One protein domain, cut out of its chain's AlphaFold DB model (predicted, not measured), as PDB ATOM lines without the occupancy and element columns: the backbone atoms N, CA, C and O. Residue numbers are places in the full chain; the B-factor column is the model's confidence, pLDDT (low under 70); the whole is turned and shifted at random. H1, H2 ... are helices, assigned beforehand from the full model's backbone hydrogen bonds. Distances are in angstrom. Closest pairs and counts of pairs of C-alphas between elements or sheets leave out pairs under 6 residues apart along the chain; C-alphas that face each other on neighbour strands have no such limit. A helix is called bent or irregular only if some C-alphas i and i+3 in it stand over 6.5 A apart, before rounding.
ATOM      1  N   TYR A  15     -38.548 -28.108   0.476       96.69
ATOM      2  CA  TYR A  15     -39.117 -28.188   1.819       96.69
ATOM      3  C   TYR A  15     -38.077 -28.634   2.851       96.69
ATOM      4  O   TYR A  15     -37.898 -27.937   3.846       96.69
ATOM      5  N   ASP A  16     -37.347 -29.717   2.574       96.06
ATOM      6  CA  ASP A  16     -36.335 -30.276   3.482       96.06
ATOM      7  C   ASP A  16     -35.215 -29.262   3.750       96.06
ATOM      8  O   ASP A  16     -34.901 -28.965   4.901       96.06
ATOM      9  N   ASN A  17     -34.719 -28.601   2.696       97.06
ATOM     10  CA  ASN A  17     -33.775 -27.489   2.837       97.06
ATOM     11  C   ASN A  17     -34.360 -26.365   3.702       97.06
ATOM     12  O   ASN A  17     -33.671 -25.793   4.544       97.06
ATOM     13  N   GLY A  18     -35.635 -26.026   3.486       97.62
ATOM     14  CA  GLY A  18     -36.356 -25.054   4.295       97.62
ATOM     15  C   GLY A  18     -36.331 -25.422   5.777       97.62
ATOM     16  O   GLY A  18     -35.952 -24.586   6.593       97.62
ATOM     17  N   ILE A  19     -36.656 -26.671   6.115       97.56
ATOM     18  CA  ILE A  19     -36.617 -27.197   7.486       97.56
ATOM     19  C   ILE A  19     -35.205 -27.145   8.079       97.56
ATOM     20  O   ILE A  19     -35.056 -26.711   9.222       97.56
ATOM     21  N   ASP A  20     -34.162 -27.468   7.315       97.25
ATOM     22  CA  ASP A  20     -32.772 -27.349   7.777       97.25
ATOM     23  C   ASP A  20     -32.400 -25.905   8.147       97.25
ATOM     24  O   ASP A  20     -31.795 -25.657   9.198       97.25
ATOM     25  N   PHE A  21     -32.824 -24.927   7.337       98.25
ATOM     26  CA  PHE A  21     -32.667 -23.509   7.669       98.25
ATOM     27  C   PHE A  21     -33.435 -23.126   8.939       98.25
ATOM     28  O   PHE A  21     -32.897 -22.391   9.769       98.25
ATOM     29  N   ILE A  22     -34.659 -23.631   9.129       98.06
ATOM     30  CA  ILE A  22     -35.441 -23.391  10.352       98.06
ATOM     31  C   ILE A  22     -34.760 -24.014  11.579       98.06
ATOM     32  O   ILE A  22     -34.658 -23.359  12.615       98.06
ATOM     33  N   ASN A  23     -34.217 -25.226  11.469       97.38
ATOM     34  CA  ASN A  23     -33.483 -25.881  12.552       97.38
ATOM     35  C   ASN A  23     -32.260 -25.063  12.977       97.38
ATOM     36  O   ASN A  23     -32.086 -24.757  14.158       97.38
ATOM     37  N   LYS A  24     -31.444 -24.626  12.012       97.88
ATOM     38  CA  LYS A  24     -30.278 -23.779  12.300       97.88
ATOM     39  C   LYS A  24     -30.661 -22.407  12.832       97.88
ATOM     40  O   LYS A  24     -29.990 -21.882  13.718       97.88
ATOM     41  N   SER A  25     -31.765 -21.858  12.345       97.50
ATOM     42  CA  SER A  25     -32.357 -20.642  12.881       97.50
ATOM     43  C   SER A  25     -32.707 -20.782  14.366       97.50
ATOM     44  O   SER A  25     -32.355 -19.913  15.161       97.50
ATOM     45  N   MET A  26     -33.364 -21.881  14.747       96.00
ATOM     46  CA  MET A  26     -33.739 -22.167  16.133       96.00
ATOM     47  C   MET A  26     -32.520 -22.358  17.029       96.00
ATOM     48  O   MET A  26     -32.474 -21.775  18.106       96.00
ATOM     49  N   GLU A  27     -31.508 -23.105  16.580       95.88
ATOM     50  CA  GLU A  27     -30.244 -23.245  17.315       95.88
ATOM     51  C   GLU A  27     -29.616 -21.877  17.621       95.88
ATOM     52  O   GLU A  27     -29.241 -21.605  18.762       95.88
ATOM     53  N   SER A  28     -29.535 -20.996  16.618       96.31
ATOM     54  CA  SER A  28     -29.025 -19.637  16.813       96.31
ATOM     55  C   SER A  28     -29.907 -18.814  17.746       96.31
ATOM     56  O   SER A  28     -29.392 -18.098  18.597       96.31
ATOM     57  N   PHE A  29     -31.228 -18.928  17.635       95.31
ATOM     58  CA  PHE A  29     -32.137 -18.193  18.506       95.31
ATOM     59  C   PHE A  29     -31.993 -18.604  19.974       95.31
ATOM     60  O   PHE A  29     -31.857 -17.734  20.826       95.31
ATOM     61  N   VAL A  30     -31.930 -19.913  20.251       93.00
ATOM     62  CA  VAL A  30     -31.662 -20.452  21.594       93.00
ATOM     63  C   VAL A  30     -30.346 -19.910  22.142       93.00
ATOM     64  O   VAL A  30     -30.306 -19.378  23.246       93.00
ATOM     65  N   ARG A  31     -29.262 -19.969  21.355       94.25
ATOM     66  CA  ARG A  31     -27.972 -19.409  21.789       94.25
ATOM     67  C   ARG A  31     -28.075 -17.920  22.105       94.25
ATOM     68  O   ARG A  31     -27.497 -17.476  23.090       94.25
ATOM     69  N   ALA A  32     -28.816 -17.164  21.295       92.81
ATOM     70  CA  ALA A  32     -29.021 -15.734  21.495       92.81
ATOM     71  C   ALA A  32     -29.825 -15.410  22.762       92.81
ATOM     72  O   ALA A  32     -29.626 -14.337  23.328       92.81
ATOM     73  N   THR A  33     -30.729 -16.293  23.197       89.69
ATOM     74  CA  THR A  33     -31.515 -16.111  24.426       89.69
ATOM     75  C   THR A  33     -30.769 -16.580  25.668       89.69
ATOM     76  O   THR A  33     -30.817 -15.895  26.686       89.69
ATOM     77  N   ASP A  34     -30.049 -17.699  25.580       89.69
ATOM     78  CA  ASP A  34     -29.316 -18.281  26.711       89.69
ATOM     79  C   ASP A  34     -28.062 -17.470  27.041       89.69
ATOM     80  O   ASP A  34     -27.694 -17.290  28.201       89.69
ATOM     81  N   THR A  35     -27.379 -16.970  26.012       88.69
ATOM     82  CA  THR A  35     -26.211 -16.098  26.140       88.69
ATOM     83  C   THR A  35     -26.394 -14.915  25.194       88.69
ATOM     84  O   THR A  35     -26.057 -15.040  24.014       88.69
ATOM     85  N   PRO A  36     -26.921 -13.771  25.682       82.81
ATOM     86  CA  PRO A  36     -27.265 -12.611  24.864       82.81
ATOM     87  C   PRO A  36     -26.175 -12.234  23.856       82.81
ATOM     88  O   PRO A  36     -25.171 -11.606  24.186       82.81
ATOM     89  N   SER A  37     -26.386 -12.640  22.602       89.56
ATOM     90  CA  SER A  37     -25.431 -12.475  21.509       89.56
ATOM     91  C   SER A  37     -26.138 -11.846  20.309       89.56
ATOM     92  O   SER A  37     -26.906 -12.519  19.613       89.56
ATOM     93  N   PRO A  38     -25.879 -10.557  20.011       89.12
ATOM     94  CA  PRO A  38     -26.466  -9.878  18.853       89.12
ATOM     95  C   PRO A  38     -26.163 -10.579  17.522       89.12
ATOM     96  O   PRO A  38     -26.962 -10.536  16.585       89.12
ATOM     97  N   VAL A  39     -25.009 -11.248  17.444       93.25
ATOM     98  CA  VAL A  39     -24.588 -12.023  16.272       93.25
ATOM     99  C   VAL A  39     -25.486 -13.245  16.071       93.25
ATOM    100  O   VAL A  39     -25.871 -13.539  14.942       93.25
ATOM    101  N   GLU A  40     -25.882 -13.923  17.146       96.06
ATOM    102  CA  GLU A  40     -26.783 -15.074  17.049       96.06
ATOM    103  C   GLU A  40     -28.213 -14.647  16.680       96.06
ATOM    104  O   GLU A  40     -28.824 -15.285  15.824       96.06
ATOM    105  N   TYR A  41     -28.718 -13.509  17.186       94.19
ATOM    106  CA  TYR A  41     -29.998 -12.948  16.712       94.19
ATOM    107  C   TYR A  41     -29.973 -12.631  15.214       94.19
ATOM    108  O   TYR A  41     -30.942 -12.898  14.499       94.19
ATOM    109  N   LYS A  42     -28.857 -12.079  14.720       95.69
ATOM    110  CA  LYS A  42     -28.657 -11.828  13.289       95.69
ATOM    111  C   LYS A  42     -28.797 -13.125  12.490       95.69
ATOM    112  O   LYS A  42     -29.541 -13.147  11.511       95.69
ATOM    113  N   TYR A  43     -28.109 -14.195  12.891       97.69
ATOM    114  CA  TYR A  43     -28.191 -15.476  12.187       97.69
ATOM    115  C   TYR A  43     -29.579 -16.100  12.272       97.69
ATOM    116  O   TYR A  43     -30.105 -16.512  11.241       97.69
ATOM    117  N   ALA A  44     -30.210 -16.077  13.446       96.88
ATOM    118  CA  ALA A  44     -31.574 -16.556  13.629       96.88
ATOM    119  C   ALA A  44     -32.542 -15.892  12.628       96.88
ATOM    120  O   ALA A  44     -33.263 -16.570  11.905       96.88
ATOM    121  N   ILE A  45     -32.501 -14.563  12.488       97.56
ATOM    122  CA  ILE A  45     -33.381 -13.844  11.553       97.56
ATOM    123  C   ILE A  45     -33.076 -14.181  10.087       97.56
ATOM    124  O   ILE A  45     -33.999 -14.413   9.303       97.56
ATOM    125  N   LEU A  46     -31.796 -14.201   9.701       98.19
ATOM    126  CA  LEU A  46     -31.396 -14.501   8.322       98.19
ATOM    127  C   LEU A  46     -31.827 -15.910   7.898       98.19
ATOM    128  O   LEU A  46     -32.334 -16.095   6.787       98.19
ATOM    129  N   LEU A  47     -31.635 -16.884   8.786       98.50
ATOM    130  CA  LEU A  47     -31.960 -18.284   8.548       98.50
ATOM    131  C   LEU A  47     -33.482 -18.505   8.556       98.50
ATOM    132  O   LEU A  47     -33.986 -19.124   7.623       98.50
ATOM    133  N   LEU A  48     -34.231 -17.916   9.502       98.19
ATOM    134  CA  LEU A  48     -35.700 -17.995   9.532       98.19
ATOM    135  C   LEU A  48     -36.334 -17.396   8.273       98.19
ATOM    136  O   LEU A  48     -37.232 -18.000   7.687       98.19
ATOM    137  N   ALA A  49     -35.862 -16.227   7.828       98.44
ATOM    138  CA  ALA A  49     -36.360 -15.595   6.608       98.44
ATOM    139  C   ALA A  49     -36.117 -16.476   5.373       98.44
ATOM    140  O   ALA A  49     -37.008 -16.639   4.542       98.44
ATOM    141  N   THR A  50     -34.924 -17.069   5.278       98.44
ATOM    142  CA  THR A  50     -34.544 -17.948   4.162       98.44
ATOM    143  C   THR A  50     -35.343 -19.253   4.182       98.44
ATOM    144  O   THR A  50     -35.905 -19.639   3.159       98.44
ATOM    145  N   GLY A  51     -35.470 -19.898   5.345       98.38
ATOM    146  CA  GLY A  51     -36.268 -21.114   5.512       98.38
ATOM    147  C   GLY A  51     -37.748 -20.883   5.198       98.38
ATOM    148  O   GLY A  51     -38.355 -21.668   4.473       98.38
ATOM    149  N   SER A  52     -38.305 -19.751   5.645       98.44
ATOM    150  CA  SER A  52     -39.687 -19.355   5.331       98.44
ATOM    151  C   SER A  52     -39.895 -19.191   3.824       98.44
ATOM    152  O   SER A  52     -40.884 -19.676   3.281       98.44
ATOM    153  N   GLU A  53     -38.954 -18.548   3.123       98.44
ATOM    154  CA  GLU A  53     -39.007 -18.388   1.665       98.44
ATOM    155  C   GLU A  53     -39.021 -19.744   0.939       98.44
ATOM    156  O   GLU A  53     -39.833 -19.950   0.034       98.44
ATOM    157  N   LEU A  54     -38.155 -20.678   1.344       98.31
ATOM    158  CA  LEU A  54     -38.071 -22.014   0.747       98.31
ATOM    159  C   LEU A  54     -39.327 -22.850   1.007       98.31
ATOM    160  O   LEU A  54     -39.841 -23.481   0.084       98.31
ATOM    161  N   ILE A  55     -39.874 -22.797   2.223       98.31
ATOM    162  CA  ILE A  55     -41.127 -23.481   2.563       98.31
ATOM    163  C   ILE A  55     -42.282 -22.928   1.720       98.31
ATOM    164  O   ILE A  55     -43.026 -23.706   1.124       98.31
ATOM    165  N   LEU A  56     -42.405 -21.605   1.582       98.25
ATOM    166  CA  LEU A  56     -43.429 -20.984   0.732       98.25
ATOM    167  C   LEU A  56     -43.266 -21.366  -0.750       98.25
ATOM    168  O   LEU A  56     -44.257 -21.633  -1.429       98.25
ATOM    169  N   LYS A  57     -42.031 -21.456  -1.258       98.00
ATOM    170  CA  LYS A  57     -41.768 -21.979  -2.612       98.00
ATOM    171  C   LYS A  57     -42.190 -23.439  -2.748       98.00
ATOM    172  O   LYS A  57     -42.813 -23.787  -3.744       98.00
ATOM    173  N   SER A  58     -41.922 -24.265  -1.738       97.81
ATOM    174  CA  SER A  58     -42.340 -25.669  -1.742       97.81
ATOM    175  C   SER A  58     -43.866 -25.835  -1.747       97.81
ATOM    176  O   SER A  58     -44.364 -26.806  -2.292       97.81
ATOM    177  N   ILE A  59     -44.625 -24.890  -1.176       97.19
ATOM    178  CA  ILE A  59     -46.100 -24.894  -1.237       97.19
ATOM    179  C   ILE A  59     -46.590 -24.653  -2.674       97.19
ATOM    180  O   ILE A  59     -47.564 -25.257  -3.109       97.19
ATOM    181  N   LEU A  60     -45.916 -23.787  -3.437       96.62
ATOM    182  CA  LEU A  60     -46.217 -23.610  -4.863       96.62
ATOM    183  C   LEU A  60     -45.845 -24.855  -5.680       96.62
ATOM    184  O   LEU A  60     -46.586 -25.231  -6.589       96.62
ATOM    185  N   GLU A  61     -44.709 -25.473  -5.352       96.38
ATOM    186  CA  GLU A  61     -44.214 -26.693  -5.997       96.38
ATOM    187  C   GLU A  61     -45.174 -27.877  -5.828       96.38
ATOM    188  O   GLU A  61     -45.388 -28.595  -6.804       96.38
ATOM    189  N   ASP A  62     -45.806 -28.028  -4.654       94.81
ATOM    190  CA  ASP A  62     -46.794 -29.087  -4.388       94.81
ATOM    191  C   ASP A  62     -47.969 -29.064  -5.371       94.81
ATOM    192  O   ASP A  62     -48.501 -30.116  -5.723       94.81
ATOM    193  N   ILE A  63     -48.388 -27.870  -5.809       94.06
ATOM    194  CA  ILE A  63     -49.435 -27.751  -6.826       94.06
ATOM    195  C   ILE A  63     -48.845 -28.027  -8.205       94.06
ATOM    196  O   ILE A  63     -49.381 -28.835  -8.964       94.06
ATOM    197  N   HIS A  64     -47.775 -27.314  -8.567       94.25
ATOM    198  CA  HIS A  64     -47.090 -27.537  -9.832       94.25
ATOM    199  C   HIS A  64     -45.659 -26.965  -9.817       94.25
ATOM    200  O   HIS A  64     -45.488 -25.778  -9.516       94.25
ATOM    201  N   PRO A  65     -44.631 -27.707 -10.284       93.06
ATOM    202  CA  PRO A  65     -43.238 -27.244 -10.277       93.06
ATOM    203  C   PRO A  65     -42.999 -25.920 -11.014       93.06
ATOM    204  O   PRO A  65     -42.098 -25.166 -10.670       93.06
ATOM    205  N   LEU A  66     -43.804 -25.593 -12.030       93.88
ATOM    206  CA  LEU A  66     -43.659 -24.325 -12.760       93.88
ATOM    207  C   LEU A  66     -44.059 -23.092 -11.939       93.88
ATOM    208  O   LEU A  66     -43.572 -22.004 -12.235       93.88
ATOM    209  N   PHE A  67     -44.892 -23.218 -10.900       94.81
ATOM    210  CA  PHE A  67     -45.351 -22.052 -10.136       94.81
ATOM    211  C   PHE A  67     -44.250 -21.377  -9.317       94.81
ATOM    212  O   PHE A  67     -44.365 -20.189  -8.991       94.81
ATOM    213  N   ILE A  68     -43.143 -22.086  -9.072       95.38
ATOM    214  CA  ILE A  68     -41.953 -21.508  -8.451       95.38
ATOM    215  C   ILE A  68     -41.202 -20.565  -9.399       95.38
ATOM    216  O   ILE A  68     -40.410 -19.765  -8.914       95.38
ATOM    217  N   LYS A  69     -41.406 -20.637 -10.723       95.25
ATOM    218  CA  LYS A  69     -40.689 -19.801 -11.703       95.25
ATOM    219  C   LYS A  69     -41.235 -18.384 -11.711       95.25
ATOM    220  O   LYS A  69     -42.444 -18.193 -11.689       95.25
ATOM    221  N   GLU A  70     -40.373 -17.375 -11.776       93.75
ATOM    222  CA  GLU A  70     -40.776 -15.961 -11.770       93.75
ATOM    223  C   GLU A  70     -41.768 -15.652 -12.904       93.75
ATOM    224  O   GLU A  70     -42.824 -15.064 -12.655       93.75
ATOM    225  N   ASN A  71     -41.471 -16.144 -14.108       91.94
ATOM    226  CA  ASN A  71     -42.303 -16.040 -15.300       91.94
ATOM    227  C   ASN A  71     -42.496 -17.439 -15.920       91.94
ATOM    228  O   ASN A  71     -41.517 -18.154 -16.126       91.94
ATOM    229  N   LEU A  72     -43.750 -17.824 -16.184       87.44
ATOM    230  CA  LEU A  72     -44.111 -19.140 -16.728       87.44
ATOM    231  C   LEU A  72     -43.743 -19.285 -18.211       87.44
ATOM    232  O   LEU A  72     -43.401 -20.383 -18.641       87.44
ATOM    233  N   ASP A  73     -43.764 -18.179 -18.955       88.19
ATOM    234  CA  ASP A  73     -43.535 -18.153 -20.404       88.19
ATOM    235  C   ASP A  73     -42.060 -17.921 -20.762       88.19
ATOM    236  O   ASP A  73     -41.646 -18.091 -21.909       88.19
ATOM    237  N   ALA A  74     -41.239 -17.520 -19.787       83.12
ATOM    238  CA  ALA A  74     -39.825 -17.255 -20.004       83.12
ATOM    239  C   ALA A  74     -38.976 -18.502 -19.726       83.12
ATOM    240  O   ALA A  74     -39.122 -19.166 -18.701       83.12
ATOM    241  N   SER A  75     -37.986 -18.764 -20.580       79.56
ATOM    242  CA  SER A  75     -37.003 -19.846 -20.409       79.56
ATOM    243  C   SER A  75     -35.968 -19.576 -19.304       79.56
ATOM    244  O   SER A  75     -34.871 -20.126 -19.328       79.56
ATOM    245  N   THR A  76     -36.265 -18.689 -18.355       84.50
ATOM    246  CA  THR A  76     -35.334 -18.312 -17.288       84.50
ATOM    247  C   THR A  76     -35.427 -19.275 -16.114       84.50
ATOM    248  O   THR A  76     -36.521 -19.672 -15.721       84.50
ATOM    249  N   GLU A  77     -34.296 -19.545 -15.471       87.56
ATOM    250  CA  GLU A  77     -34.232 -20.336 -14.232       87.56
ATOM    251  C   GLU A  77     -34.562 -19.512 -12.973       87.56
ATOM    252  O   GLU A  77     -34.432 -19.987 -11.846       87.56
ATOM    253  N   LYS A  78     -34.995 -18.254 -13.135       93.06
ATOM    254  CA  LYS A  78     -35.319 -17.384 -12.004       93.06
ATOM    255  C   LYS A  78     -36.571 -17.878 -11.292       93.06
ATOM    256  O   LYS A  78     -37.624 -18.056 -11.904       93.06
ATOM    257  N   THR A  79     -36.470 -18.037  -9.977       94.75
ATOM    258  CA  THR A  79     -37.620 -18.339  -9.121       94.75
ATOM    259  C   THR A  79     -38.352 -17.067  -8.710       94.75
ATOM    260  O   THR A  79     -37.747 -16.000  -8.623       94.75
ATOM    261  N   VAL A  80     -39.631 -17.195  -8.372       95.12
ATOM    262  CA  VAL A  80     -40.444 -16.137  -7.779       95.12
ATOM    263  C   VAL A  80     -39.729 -15.506  -6.582       95.12
ATOM    264  O   VAL A  80     -39.160 -16.192  -5.726       95.12
ATOM    265  N   LYS A  81     -39.738 -14.173  -6.547       95.75
ATOM    266  CA  LYS A  81     -39.148 -13.389  -5.463       95.75
ATOM    267  C   LYS A  81     -39.968 -13.516  -4.186       95.75
ATOM    268  O   LYS A  81     -41.192 -13.644  -4.246       95.75
ATOM    269  N   ALA A  82     -39.302 -13.382  -3.043       93.62
ATOM    270  CA  ALA A  82     -39.937 -13.448  -1.733       93.62
ATOM    271  C   ALA A  82     -41.115 -12.468  -1.574       93.62
ATOM    272  O   ALA A  82     -42.118 -12.830  -0.964       93.62
ATOM    273  N   GLU A  83     -41.048 -11.257  -2.152       95.06
ATOM    274  CA  GLU A  83     -42.163 -10.293  -2.113       95.06
ATOM    275  C   GLU A  83     -43.440 -10.734  -2.824       95.06
ATOM    276  O   GLU A  83     -44.527 -10.285  -2.467       95.06
ATOM    277  N   ASN A  84     -43.326 -11.662  -3.769       97.19
ATOM    278  CA  ASN A  84     -44.443 -12.110  -4.590       97.19
ATOM    279  C   ASN A  84     -44.961 -13.493  -4.179       97.19
ATOM    280  O   ASN A  84     -45.924 -13.978  -4.769       97.19
ATOM    281  N   LEU A  85     -44.340 -14.146  -3.189       97.12
ATOM    282  CA  LEU A  85     -44.701 -15.509  -2.791       97.12
ATOM    283  C   LEU A  85     -46.116 -15.589  -2.228       97.12
ATOM    284  O   LEU A  85     -46.916 -16.376  -2.720       97.12
ATOM    285  N   VAL A  86     -46.449 -14.757  -1.238       97.62
ATOM    286  CA  VAL A  86     -47.764 -14.813  -0.582       97.62
ATOM    287  C   VAL A  86     -48.897 -14.490  -1.555       97.62
ATOM    288  O   VAL A  86     -49.884 -15.221  -1.615       97.62
ATOM    289  N   SER A  87     -48.750 -13.428  -2.353       97.06
ATOM    290  CA  SER A  87     -49.761 -13.047  -3.344       97.06
ATOM    291  C   SER A  87     -49.948 -14.135  -4.401       97.06
ATOM    292  O   SER A  87     -51.082 -14.441  -4.770       97.06
ATOM    293  N   ARG A  88     -48.856 -14.771  -4.844       96.69
ATOM    294  CA  ARG A  88     -48.921 -15.890  -5.782       96.69
ATOM    295  C   ARG A  88     -49.565 -17.129  -5.168       96.69
ATOM    296  O   ARG A  88     -50.440 -17.690  -5.813       96.69
ATOM    297  N   ILE A  89     -49.187 -17.533  -3.952       96.88
ATOM    298  CA  ILE A  89     -49.799 -18.674  -3.247       96.88
ATOM    299  C   ILE A  89     -51.302 -18.455  -3.122       96.88
ATOM    300  O   ILE A  89     -52.073 -19.309  -3.548       96.88
ATOM    301  N   ASN A  90     -51.722 -17.289  -2.627       96.69
ATOM    302  CA  ASN A  90     -53.138 -16.968  -2.479       96.69
ATOM    303  C   ASN A  90     -53.877 -17.025  -3.817       96.69
ATOM    304  O   ASN A  90     -54.941 -17.625  -3.881       96.69
ATOM    305  N   LYS A  91     -53.297 -16.476  -4.891       95.31
ATOM    306  CA  LYS A  91     -53.904 -16.524  -6.225       95.31
ATOM    307  C   LYS A  91     -54.019 -17.951  -6.767       95.31
ATOM    308  O   LYS A  91     -55.027 -18.286  -7.370       95.31
ATOM    309  N   VAL A  92     -52.996 -18.789  -6.593       93.75
ATOM    310  CA  VAL A  92     -53.021 -20.176  -7.089       93.75
ATOM    311  C   VAL A  92     -54.033 -21.012  -6.298       93.75
ATOM    312  O   VAL A  92     -54.843 -21.716  -6.899       93.75
ATOM    313  N   TYR A  93     -54.035 -20.902  -4.966       93.31
ATOM    314  CA  TYR A  93     -54.973 -21.638  -4.117       93.31
ATOM    315  C   TYR A  93     -56.408 -21.117  -4.203       93.31
ATOM    316  O   TYR A  93     -57.323 -21.910  -4.043       93.31
ATOM    317  N   GLU A  94     -56.641 -19.847  -4.540       90.81
ATOM    318  CA  GLU A  94     -57.991 -19.334  -4.814       90.81
ATOM    319  C   GLU A  94     -58.701 -20.144  -5.914       90.81
ATOM    320  O   GLU A  94     -59.895 -20.418  -5.796       90.81
ATOM    321  N   TYR A  95     -57.965 -20.591  -6.941       85.19
ATOM    322  CA  TYR A  95     -58.510 -21.438  -8.007       85.19
ATOM    323  C   TYR A  95     -58.623 -22.919  -7.621       85.19
ATOM    324  O   TYR A  95     -59.541 -23.590  -8.088       85.19
ATOM    325  N   ALA A  96     -57.701 -23.440  -6.806       81.56
ATOM    326  CA  ALA A  96     -57.667 -24.859  -6.438       81.56
ATOM    327  C   ALA A  96     -58.596 -25.199  -5.253       81.56
ATOM    328  O   ALA A  96     -59.285 -26.215  -5.266       81.56
ATOM    329  N   GLU A  97     -58.627 -24.339  -4.233       84.62
ATOM    330  CA  GLU A  97     -59.317 -24.517  -2.955       84.62
ATOM    331  C   GLU A  97     -59.772 -23.144  -2.410       84.62
ATOM    332  O   GLU A  97     -59.085 -22.514  -1.609       84.62
ATOM    333  N   THR A  98     -60.964 -22.674  -2.799       77.44
ATOM    334  CA  THR A  98     -61.459 -21.288  -2.581       77.44
ATOM    335  C   THR A  98     -61.427 -20.747  -1.142       77.44
ATOM    336  O   THR A  98     -61.550 -19.540  -0.935       77.44
ATOM    337  N   LYS A  99     -61.276 -21.600  -0.125       84.19
ATOM    338  CA  LYS A  99     -61.202 -21.196   1.290       84.19
ATOM    339  C   LYS A  99     -59.778 -21.138   1.847       84.19
ATOM    340  O   LYS A  99     -59.592 -20.630   2.952       84.19
ATOM    341  N   LYS A 100     -58.787 -21.628   1.104       91.69
ATOM    342  CA  LYS A 100     -57.414 -21.809   1.569       91.69
ATOM    343  C   LYS A 100     -56.547 -20.630   1.143       91.69
ATOM    344  O   LYS A 100     -56.309 -20.407  -0.040       91.69
ATOM    345  N   ARG A 101     -56.096 -19.835   2.115       95.44
ATOM    346  CA  ARG A 101     -55.263 -18.646   1.875       95.44
ATOM    347  C   ARG A 101     -54.385 -18.313   3.078       95.44
ATOM    348  O   ARG A 101     -54.785 -18.511   4.225       95.44
ATOM    349  N   ILE A 102     -53.232 -17.711   2.815       96.00
ATOM    350  CA  ILE A 102     -52.396 -17.057   3.822       96.00
ATOM    351  C   ILE A 102     -53.101 -15.768   4.260       96.00
ATOM    352  O   ILE A 102     -53.451 -14.927   3.425       96.00
ATOM    353  N   GLN A 103     -53.331 -15.620   5.566       93.50
ATOM    354  CA  GLN A 103     -54.027 -14.460   6.127       93.50
ATOM    355  C   GLN A 103     -53.128 -13.216   6.128       93.50
ATOM    356  O   GLN A 103     -51.904 -13.323   6.132       93.50
ATOM    357  N   SER A 104     -53.735 -12.024   6.166       93.38
ATOM    358  CA  SER A 104     -53.002 -10.746   6.123       93.38
ATOM    359  C   SER A 104     -51.975 -10.617   7.247       93.38
ATOM    360  O   SER A 104     -50.833 -10.276   6.978       93.38
ATOM    361  N   LEU A 105     -52.340 -10.986   8.477       90.75
ATOM    362  CA  LEU A 105     -51.422 -10.952   9.617       90.75
ATOM    363  C   LEU A 105     -50.184 -11.837   9.396       90.75
ATOM    364  O   LEU A 105     -49.069 -11.439   9.728       90.75
ATOM    365  N   ASP A 106     -50.375 -13.027   8.824       93.94
ATOM    366  CA  ASP A 106     -49.281 -13.960   8.551       93.94
ATOM    367  C   ASP A 106     -48.372 -13.400   7.440       93.94
ATOM    368  O   ASP A 106     -47.146 -13.464   7.536       93.94
ATOM    369  N   ALA A 107     -48.971 -12.772   6.423       96.69
ATOM    370  CA  ALA A 107     -48.257 -12.072   5.361       96.69
ATOM    371  C   ALA A 107     -47.432 -10.887   5.892       96.69
ATOM    372  O   ALA A 107     -46.274 -10.726   5.507       96.69
ATOM    373  N   ASP A 108     -47.999 -10.086   6.796       95.75
ATOM    374  CA  ASP A 108     -47.332  -8.931   7.401       95.75
ATOM    375  C   ASP A 108     -46.120  -9.360   8.233       95.75
ATOM    376  O   ASP A 108     -45.049  -8.763   8.125       95.75
ATOM    377  N   ASN A 109     -46.244 -10.446   9.001       95.88
ATOM    378  CA  ASN A 109     -45.127 -11.005   9.763       95.88
ATOM    379  C   ASN A 109     -44.004 -11.522   8.842       95.88
ATOM    380  O   ASN A 109     -42.830 -11.227   9.076       95.88
ATOM    381  N   LEU A 110     -44.352 -12.227   7.759       97.94
ATOM    382  CA  LEU A 110     -43.387 -12.683   6.748       97.94
ATOM    383  C   LEU A 110     -42.696 -11.508   6.028       97.94
ATOM    384  O   LEU A 110     -41.493 -11.551   5.757       97.94
ATOM    385  N   ASN A 111     -43.437 -10.438   5.735       97.19
ATOM    386  CA  ASN A 111     -42.881  -9.214   5.160       97.19
ATOM    387  C   ASN A 111     -41.913  -8.529   6.136       97.19
ATOM    388  O   ASN A 111     -40.812  -8.160   5.730       97.19
ATOM    389  N   ALA A 112     -42.277  -8.426   7.416       96.88
ATOM    390  CA  ALA A 112     -41.447  -7.797   8.439       96.88
ATOM    391  C   ALA A 112     -40.086  -8.493   8.591       96.88
ATOM    392  O   ALA A 112     -39.046  -7.829   8.616       96.88
ATOM    393  N   ILE A 113     -40.055  -9.833   8.629       97.75
ATOM    394  CA  ILE A 113     -38.773 -10.543   8.713       97.75
ATOM    395  C   ILE A 113     -37.943 -10.393   7.434       97.75
ATOM    396  O   ILE A 113     -36.719 -10.265   7.511       97.75
ATOM    397  N   ARG A 114     -38.584 -10.342   6.257       96.94
ATOM    398  CA  ARG A 114     -37.897 -10.104   4.981       96.94
ATOM    399  C   ARG A 114     -37.244  -8.727   4.961       96.94
ATOM    400  O   ARG A 114     -36.097  -8.602   4.538       96.94
ATOM    401  N   GLU A 115     -37.950  -7.697   5.410       96.25
ATOM    402  CA  GLU A 115     -37.415  -6.338   5.489       96.25
ATOM    403  C   GLU A 115     -36.211  -6.265   6.423       96.25
ATOM    404  O   GLU A 115     -35.183  -5.691   6.062       96.25
ATOM    405  N   ILE A 116     -36.294  -6.908   7.590       95.81
ATOM    406  CA  ILE A 116     -35.173  -6.955   8.530       95.81
ATOM    407  C   ILE A 116     -34.000  -7.740   7.945       95.81
ATOM    408  O   ILE A 116     -32.875  -7.253   8.015       95.81
ATOM    409  N   ARG A 117     -34.232  -8.889   7.298       96.81
ATOM    410  CA  ARG A 117     -33.194  -9.633   6.567       96.81
ATOM    411  C   ARG A 117     -32.505  -8.740   5.533       96.81
ATOM    412  O   ARG A 117     -31.281  -8.661   5.514       96.81
ATOM    413  N   ASN A 118     -33.275  -8.034   4.706       96.06
ATOM    414  CA  ASN A 118     -32.730  -7.137   3.686       96.06
ATOM    415  C   ASN A 118     -31.914  -5.998   4.309       96.06
ATOM    416  O   ASN A 118     -30.847  -5.663   3.801       96.06
ATOM    417  N   ASN A 119     -32.381  -5.432   5.423       95.69
ATOM    418  CA  ASN A 119     -31.637  -4.411   6.154       95.69
ATOM    419  C   ASN A 119     -30.349  -4.980   6.770       95.69
ATOM    420  O   ASN A 119     -29.324  -4.326   6.670       95.69
ATOM    421  N   ILE A 120     -30.358  -6.198   7.328       95.06
ATOM    422  CA  ILE A 120     -29.157  -6.869   7.858       95.06
ATOM    423  C   ILE A 120     -28.108  -7.107   6.759       95.06
ATOM    424  O   ILE A 120     -26.913  -6.991   7.025       95.06
ATOM    425  N   ILE A 121     -28.533  -7.501   5.553       95.75
ATOM    426  CA  ILE A 121     -27.617  -7.846   4.452       95.75
ATOM    427  C   ILE A 121     -27.083  -6.589   3.758       95.75
ATOM    428  O   ILE A 121     -25.907  -6.535   3.408       95.75
ATOM    429  N   HIS A 122     -27.944  -5.600   3.518       95.44
ATOM    430  CA  HIS A 122     -27.644  -4.493   2.606       95.44
ATOM    431  C   HIS A 122     -27.465  -3.136   3.294       95.44
ATOM    432  O   HIS A 122     -27.156  -2.161   2.611       95.44
ATOM    433  N   LYS A 123     -27.695  -3.032   4.609       94.62
ATOM    434  CA  LYS A 123     -27.634  -1.765   5.351       94.62
ATOM    435  C   LYS A 123     -26.973  -1.948   6.718       94.62
ATOM    436  O   LYS A 123     -26.830  -3.055   7.228       94.62
ATOM    437  N   GLU A 124     -26.594  -0.833   7.337       90.00
ATOM    438  CA  GLU A 124     -26.252  -0.814   8.759       90.00
ATOM    439  C   GLU A 124     -27.553  -0.804   9.576       90.00
ATOM    440  O   GLU A 124     -28.388   0.088   9.419       90.00
ATOM    441  N   ILE A 125     -27.744  -1.808  10.434       90.62
ATOM    442  CA  ILE A 125     -28.901  -1.913  11.328       90.62
ATOM    443  C   ILE A 125     -28.437  -1.898  12.783       90.62
ATOM    444  O   ILE A 125     -27.472  -2.568  13.150       90.62
ATOM    445  N   LYS A 126     -29.144  -1.135  13.620       89.25
ATOM    446  CA  LYS A 126     -28.951  -1.098  15.073       89.25
ATOM    447  C   LYS A 126     -30.264  -1.470  15.742       89.25
ATOM    448  O   LYS A 126     -31.286  -0.831  15.501       89.25
ATOM    449  N   PHE A 127     -30.236  -2.514  16.564       84.94
ATOM    450  CA  PHE A 127     -31.357  -2.867  17.426       84.94
ATOM    451  C   PHE A 127     -31.140  -2.194  18.780       84.94
ATOM    452  O   PHE A 127     -30.226  -2.561  19.510       84.94
ATOM    453  N   ASN A 128     -31.968  -1.198  19.097       85.19
ATOM    454  CA  ASN A 128     -31.900  -0.489  20.381       85.19
ATOM    455  C   ASN A 128     -32.565  -1.273  21.527       85.19
ATOM    456  O   ASN A 128     -32.436  -0.892  22.684       85.19
ATOM    457  N   ASP A 129     -33.300  -2.335  21.197       87.81
ATOM    458  CA  ASP A 129     -34.028  -3.189  22.130       87.81
ATOM    459  C   ASP A 129     -34.006  -4.627  21.591       87.81
ATOM    460  O   ASP A 129     -34.416  -4.878  20.451       87.81
ATOM    461  N   GLU A 130     -33.528  -5.572  22.403       85.44
ATOM    462  CA  GLU A 130     -33.492  -7.007  22.090       85.44
ATOM    463  C   GLU A 130     -34.890  -7.610  21.874       85.44
ATOM    464  O   GLU A 130     -35.044  -8.619  21.183       85.44
ATOM    465  N   LYS A 131     -35.941  -6.955  22.376       88.75
ATOM    466  CA  LYS A 131     -37.327  -7.389  22.175       88.75
ATOM    467  C   LYS A 131     -37.774  -7.264  20.725       88.75
ATOM    468  O   LYS A 131     -38.694  -7.967  20.312       88.75
ATOM    469  N   ILE A 132     -37.155  -6.382  19.937       90.56
ATOM    470  CA  ILE A 132     -37.489  -6.205  18.518       90.56
ATOM    471  C   ILE A 132     -37.152  -7.472  17.713       90.56
ATOM    472  O   ILE A 132     -38.078  -8.035  17.116       90.56
ATOM    473  N   PRO A 133     -35.892  -7.960  17.688       91.75
ATOM    474  CA  PRO A 133     -35.558  -9.185  16.973       91.75
ATOM    475  C   PRO A 133     -36.306 -10.401  17.532       91.75
ATOM    476  O   PRO A 133     -36.800 -11.200  16.739       91.75
ATOM    477  N   GLN A 134     -36.491 -10.501  18.855       92.44
ATOM    478  CA  GLN A 134     -37.301 -11.563  19.470       92.44
ATOM    479  C   GLN A 134     -38.740 -11.564  18.945       92.44
ATOM    480  O   GLN A 134     -39.220 -12.582  18.462       92.44
ATOM    481  N   LYS A 135     -39.427 -10.417  18.973       92.12
ATOM    482  CA  LYS A 135     -40.825 -10.306  18.531       92.12
ATOM    483  C   LYS A 135     -40.996 -10.669  17.057       92.12
ATOM    484  O   LYS A 135     -41.937 -11.378  16.709       92.12
ATOM    485  N   VAL A 136     -40.110 -10.174  16.194       94.56
ATOM    486  CA  VAL A 136     -40.143 -10.472  14.752       94.56
ATOM    487  C   VAL A 136     -39.948 -11.964  14.524       94.56
ATOM    488  O   VAL A 136     -40.701 -12.568  13.759       94.56
ATOM    489  N   TYR A 137     -38.976 -12.557  15.219       95.62
ATOM    490  CA  TYR A 137     -38.706 -13.983  15.156       95.62
ATOM    491  C   TYR A 137     -39.926 -14.802  15.589       95.62
ATOM    492  O   TYR A 137     -40.419 -15.620  14.812       95.62
ATOM    493  N   SER A 138     -40.481 -14.521  16.773       92.50
ATOM    494  CA  SER A 138     -41.643 -15.231  17.313       92.50
ATOM    495  C   SER A 138     -42.860 -15.161  16.403       92.50
ATOM    496  O   SER A 138     -43.474 -16.182  16.103       92.50
ATOM    497  N   ASN A 139     -43.205 -13.954  15.948       92.19
ATOM    498  CA  ASN A 139     -44.370 -13.734  15.101       92.19
ATOM    499  C   ASN A 139     -44.232 -14.448  13.754       92.19
ATOM    500  O   ASN A 139     -45.200 -15.016  13.246       92.19
ATOM    501  N   THR A 140     -43.029 -14.427  13.180       96.06
ATOM    502  CA  THR A 140     -42.745 -15.113  11.919       96.06
ATOM    503  C   THR A 140     -42.838 -16.616  12.098       96.06
ATOM    504  O   THR A 140     -43.529 -17.269  11.322       96.06
ATOM    505  N   LEU A 141     -42.199 -17.162  13.136       94.75
ATOM    506  CA  LEU A 141     -42.222 -18.594  13.406       94.75
ATOM    507  C   LEU A 141     -43.659 -19.095  13.621       94.75
ATOM    508  O   LEU A 141     -44.039 -20.111  13.049       94.75
ATOM    509  N   PHE A 142     -44.473 -18.351  14.378       90.25
ATOM    510  CA  PHE A 142     -45.899 -18.643  14.566       90.25
ATOM    511  C   PHE A 142     -46.693 -18.626  13.257       90.25
ATOM    512  O   PHE A 142     -47.488 -19.528  12.987       90.25
ATOM    513  N   SER A 143     -46.474 -17.599  12.433       93.38
ATOM    514  CA  SER A 143     -47.145 -17.472  11.135       93.38
ATOM    515  C   SER A 143     -46.765 -18.632  10.217       93.38
ATOM    516  O   SER A 143     -47.628 -19.210   9.561       93.38
ATOM    517  N   LEU A 144     -45.487 -19.012  10.216       96.19
ATOM    518  CA  LEU A 144     -44.974 -20.123   9.429       96.19
ATOM    519  C   LEU A 144     -45.569 -21.463   9.877       96.19
ATOM    520  O   LEU A 144     -46.009 -22.218   9.019       96.19
ATOM    521  N   ASP A 145     -45.651 -21.738  11.182       92.25
ATOM    522  CA  ASP A 145     -46.281 -22.964  11.698       92.25
ATOM    523  C   ASP A 145     -47.741 -23.089  11.250       92.25
ATOM    524  O   ASP A 145     -48.155 -24.119  10.714       92.25
ATOM    525  N   ARG A 146     -48.511 -21.999  11.360       89.12
ATOM    526  CA  ARG A 146     -49.900 -21.958  10.876       89.12
ATOM    527  C   ARG A 146     -50.005 -22.189   9.371       89.12
ATOM    528  O   ARG A 146     -50.904 -22.904   8.938       89.12
ATOM    529  N   ILE A 147     -49.100 -21.608   8.584       95.06
ATOM    530  CA  ILE A 147     -49.056 -21.814   7.132       95.06
ATOM    531  C   ILE A 147     -48.707 -23.271   6.809       95.06
ATOM    532  O   ILE A 147     -49.378 -23.879   5.983       95.06
ATOM    533  N   VAL A 148     -47.713 -23.873   7.462       95.00
ATOM    534  CA  VAL A 148     -47.353 -25.283   7.232       95.00
ATOM    535  C   VAL A 148     -48.521 -26.205   7.605       95.00
ATOM    536  O   VAL A 148     -48.869 -27.084   6.815       95.00
ATOM    537  N   LYS A 149     -49.208 -25.942   8.723       89.56
ATOM    538  CA  LYS A 149     -50.411 -26.686   9.133       89.56
ATOM    539  C   LYS A 149     -51.523 -26.616   8.104       89.56
ATOM    540  O   LYS A 149     -52.076 -27.649   7.734       89.56
ATOM    541  N   GLU A 150     -51.824 -25.419   7.622       91.38
ATOM    542  CA  GLU A 150     -52.887 -25.213   6.643       91.38
ATOM    543  C   GLU A 150     -52.533 -25.829   5.281       91.38
ATOM    544  O   GLU A 150     -53.334 -26.546   4.683       91.38
ATOM    545  N   PHE A 151     -51.326 -25.567   4.775       95.06
ATOM    546  CA  PHE A 151     -50.965 -25.872   3.391       95.06
ATOM    547  C   PHE A 151     -50.393 -27.271   3.188       95.06
ATOM    548  O   PHE A 151     -50.728 -27.897   2.186       95.06
ATOM    549  N   LYS A 152     -49.599 -27.770   4.139       94.06
ATOM    550  CA  LYS A 152     -48.914 -29.070   4.062       94.06
ATOM    551  C   LYS A 152     -49.571 -30.151   4.926       94.06
ATOM    552  O   LYS A 152     -49.164 -31.302   4.848       94.06
ATOM    553  N   SER A 153     -50.546 -29.792   5.771       91.56
ATOM    554  CA  SER A 153     -51.124 -30.697   6.781       91.56
ATOM    555  C   SER A 153     -50.076 -31.289   7.739       91.56
ATOM    556  O   SER A 153     -50.234 -32.400   8.238       91.56
ATOM    557  N   LEU A 154     -49.014 -30.526   8.010       90.44
ATOM    558  CA  LEU A 154     -47.926 -30.851   8.938       90.44
ATOM    559  C   LEU A 154     -47.815 -29.759  10.002       90.44
ATOM    560  O   LEU A 154     -48.229 -28.631   9.774       90.44
ATOM    561  N   THR A 155     -47.209 -30.033  11.149       86.06
ATOM    562  CA  THR A 155     -46.827 -28.979  12.107       86.06
ATOM    563  C   THR A 155     -45.319 -28.811  12.095       86.06
ATOM    564  O   THR A 155     -44.602 -29.802  11.943       86.06
ATOM    565  N   LEU A 156     -44.802 -27.594  12.305       89.25
ATOM    566  CA  LEU A 156     -43.352 -27.420  12.456       89.25
ATOM    567  C   LEU A 156     -42.830 -28.272  13.613       89.25
ATOM    568  O   LEU A 156     -41.787 -28.896  13.476       89.25
ATOM    569  N   SER A 157     -43.614 -28.402  14.685       84.38
ATOM    570  CA  SER A 157     -43.312 -29.271  15.828       84.38
ATOM    571  C   SER A 157     -42.990 -30.725  15.475       84.38
ATOM    572  O   SER A 157     -42.268 -31.375  16.224       84.38
ATOM    573  N   SER A 158     -43.518 -31.232  14.358       85.00
ATOM    574  CA  SER A 158     -43.306 -32.614  13.917       85.00
ATOM    575  C   SER A 158     -42.047 -32.809  13.068       85.00
ATOM    576  O   SER A 158     -41.627 -33.946  12.872       85.00
ATOM    577  N   VAL A 159     -41.449 -31.725  12.566       90.94
ATOM    578  CA  VAL A 159     -40.348 -31.773  11.585       90.94
ATOM    579  C   VAL A 159     -39.101 -30.992  12.003       90.94
ATOM    580  O   VAL A 159     -38.032 -31.213  11.441       90.94
ATOM    581  N   VAL A 160     -39.208 -30.084  12.976       91.19
ATOM    582  CA  VAL A 160     -38.077 -29.288  13.470       91.19
ATOM    583  C   VAL A 160     -37.532 -29.829  14.791       91.19
ATOM    584  O   VAL A 160     -38.261 -30.293  15.667       91.19
ATOM    585  N   ASN A 161     -36.224 -29.702  14.959       88.44
ATOM    586  CA  ASN A 161     -35.515 -30.030  16.184       88.44
ATOM    587  C   ASN A 161     -35.727 -28.929  17.234       88.44
ATOM    588  O   ASN A 161     -35.943 -27.765  16.904       88.44
ATOM    589  N   ASN A 162     -35.604 -29.281  18.516       82.00
ATOM    590  CA  ASN A 162     -35.652 -28.334  19.641       82.00
ATOM    591  C   ASN A 162     -36.946 -27.505  19.748       82.00
ATOM    592  O   ASN A 162     -36.957 -26.471  20.420       82.00
ATOM    593  N   TRP A 163     -38.041 -27.952  19.126       84.88
ATOM    594  CA  TRP A 163     -39.313 -27.232  19.150       84.88
ATOM    595  C   TRP A 163     -39.777 -26.926  20.576       84.88
ATOM    596  O   TRP A 163     -40.035 -25.768  20.894       84.88
ATOM    597  N   SER A 164     -39.800 -27.946  21.444       78.56
ATOM    598  CA  SER A 164     -40.196 -27.833  22.855       78.56
ATOM    599  C   SER A 164     -39.367 -26.809  23.630       78.56
ATOM    600  O   SER A 164     -39.904 -26.119  24.493       78.56
ATOM    601  N   HIS A 165     -38.083 -26.666  23.297       83.19
ATOM    602  CA  HIS A 165     -37.219 -25.678  23.924       83.19
ATOM    603  C   HIS A 165     -37.574 -24.258  23.464       83.19
ATOM    604  O   HIS A 165     -37.857 -23.399  24.294       83.19
ATOM    605  N   ILE A 166     -37.654 -24.030  22.147       85.12
ATOM    606  CA  ILE A 166     -37.972 -22.718  21.552       85.12
ATOM    607  C   ILE A 166     -39.312 -22.181  22.051       85.12
ATOM    608  O   ILE A 166     -39.426 -21.031  22.462       85.12
ATOM    609  N   VAL A 167     -40.342 -23.016  22.034       77.75
ATOM    610  CA  VAL A 167     -41.686 -22.634  22.482       77.75
ATOM    611  C   VAL A 167     -41.831 -22.610  24.004       77.75
ATOM    612  O   VAL A 167     -42.870 -22.191  24.505       77.75
ATOM    613  N   GLY A 168     -40.812 -23.039  24.747       78.06
ATOM    614  CA  GLY A 168     -40.673 -22.786  26.178       78.06
ATOM    615  C   GLY A 168     -40.302 -21.330  26.479       78.06
ATOM    616  O   GLY A 168     -40.583 -20.834  27.568       78.06
ATOM    617  N   ILE A 169     -39.717 -20.624  25.507       84.75
ATOM    618  CA  ILE A 169     -39.242 -19.254  25.679       84.75
ATOM    619  C   ILE A 169     -40.435 -18.287  25.751       84.75
ATOM    620  O   ILE A 169     -41.297 -18.268  24.871       84.75
ATOM    621  N   SER A 170     -40.473 -17.447  26.791       81.44
ATOM    622  CA  SER A 170     -41.634 -16.613  27.145       81.44
ATOM    623  C   SER A 170     -42.164 -15.742  25.998       81.44
ATOM    624  O   SER A 170     -43.365 -15.713  25.752       81.44
ATOM    625  N   HIS A 171     -41.297 -15.086  25.226       79.44
ATOM    626  CA  HIS A 171     -41.726 -14.241  24.103       79.44
ATOM    627  C   HIS A 171     -42.226 -15.039  22.887       79.44
ATOM    628  O   HIS A 171     -42.998 -14.511  22.082       79.44
ATOM    629  N   ILE A 172     -41.794 -16.294  22.721       82.31
ATOM    630  CA  ILE A 172     -42.359 -17.207  21.719       82.31
ATOM    631  C   ILE A 172     -43.752 -17.625  22.189       82.31
ATOM    632  O   ILE A 172     -44.713 -17.504  21.431       82.31
ATOM    633  N   GLN A 173     -43.887 -18.016  23.459       80.75
ATOM    634  CA  GLN A 173     -45.183 -18.340  24.064       80.75
ATOM    635  C   GLN A 173     -46.178 -17.194  23.922       80.75
ATOM    636  O   GLN A 173     -47.313 -17.412  23.497       80.75
ATOM    637  N   ASP A 174     -45.755 -15.968  24.215       80.25
ATOM    638  CA  ASP A 174     -46.606 -14.795  24.073       80.25
ATOM    639  C   ASP A 174     -47.097 -14.645  22.631       80.25
ATOM    640  O   ASP A 174     -48.292 -14.481  22.411       80.25
ATOM    641  N   ALA A 175     -46.233 -14.763  21.621       79.12
ATOM    642  CA  ALA A 175     -46.674 -14.658  20.228       79.12
ATOM    643  C   ALA A 175     -47.680 -15.757  19.838       79.12
ATOM    644  O   ALA A 175     -48.699 -15.459  19.214       79.12
ATOM    645  N   TYR A 176     -47.427 -17.002  20.247       76.56
ATOM    646  CA  TYR A 176     -48.287 -18.149  19.938       76.56
ATOM    647  C   TYR A 176     -49.634 -18.098  20.665       76.56
ATOM    648  O   TYR A 176     -50.641 -18.594  20.158       76.56
ATOM    649  N   TYR A 177     -49.666 -17.512  21.863       74.44
ATOM    650  CA  TYR A 177     -50.777 -17.706  22.789       74.44
ATOM    651  C   TYR A 177     -51.428 -16.430  23.313       74.44
ATOM    652  O   TYR A 177     -52.379 -16.531  24.096       74.44
ATOM    653  N   LYS A 178     -50.968 -15.239  22.913       74.00
ATOM    654  CA  LYS A 178     -51.529 -13.953  23.361       74.00
ATOM    655  C   LYS A 178     -52.991 -13.768  22.967       74.00
ATOM    656  O   LYS A 178     -53.744 -13.149  23.711       74.00
ATOM    657  N   SER A 179     -53.406 -14.308  21.824       67.06
ATOM    658  CA  SER A 179     -54.792 -14.216  21.347       67.06
ATOM    659  C   SER A 179     -55.691 -15.342  21.856       67.06
ATOM    660  O   SER A 179     -56.911 -15.243  21.731       67.06
TER     661      SER A 179
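Overview. This is residues 15 to 179 of the 383 residues of an uncharacterized protein of Bacillus anthracis (UniProt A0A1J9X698). A long helix, H2, runs through the middle, with H1 folded back along one side of it and H6 along another, while H5 crosses H2 and H6 steeply and H4 packs on the later part of H2. The short helices H7 and H8 make a bridge from H6 to H1, H9 packs on H6, and the long link after H3 makes one end. The printed part has 165 residues with nine named helices, H1 to H9 in order, and no named strand; the class is all helix. It is compact, with a radius of gyration of the C-alphas of 15.9 A and spans of 49 by 33 by 26 A.

Arrangement. H1, residues 15 to 34, and H2, residues 38 to 63, form a helical hairpin, opposite ways at a shallow tilt of 22 degrees; their closest C-alphas, of Gly 18 and Gly 51, are 4.1 A apart. H2 is the hub, touching five helices. H3, residues 65 to 68, touches its residues 57 to 61 alone, closest at the C-alphas of Leu 60 and Phe 67, 5.6 A. H4, residues 82 to 96, touches residues 53 to 60 of H2 alone, the same way at a shallow 29 degrees, closest at the C-alphas of Glu 53 and Ala 82, 6.1 A. H5, residues 104 to 122, touches residues 42 to 52 of H2 alone, at a steep 52 degrees, closest at the C-alphas of Leu 46 and Arg 117, 5.5 A. H6, residues 131 to 152, touches H2 the same way at a shallow 18 degrees, closest at the C-alphas of Ile 45 and Tyr 137, 6.4 A. H7, residues 156 to 159, only just touches H6, with 3 pairs of C-alphas within 8 A, the closest those of Asp 145 and Leu 156, 5.4 A. H8, residues 163 to 166, touches residues 26 to 30 of H1 alone, closest at the C-alphas of Val 30 and Ile 166, 6.7 A. H9, residues 170 to 177, touches residues 134 to 142 of H6 alone, closest at the C-alphas of Ser 138 and Ile 172, 4.9 A. Every O i to N i+4 pair is within hydrogen-bond range in H1, H5, H6 and H9, against 21 of 22 in H2 and 8 of 11 in H4; H3, H7 and H8 are too short for such a pair.

Along the chain. H1 begins at C-alpha 15, (-39.117, -28.188, 1.819), and is 28.5 A long. H2 is 38.8 A, H4 21.6 A, H5 26.4 A and H6 30.5 A. H4 is irregular, with C-alphas 83 and 86 7.4 A apart. H9 ends at C-alpha 177, (-50.777, -17.706, 22.789).

Size, cuts and confidence. The C-alphas of Thr 35 and Asp 73, the two farthest apart, are 49.7 A from each other. The printed part has no cut. The link from H3 to H4, residues 69 to 81, is long. Residue 179 alone is under 70 in pLDDT.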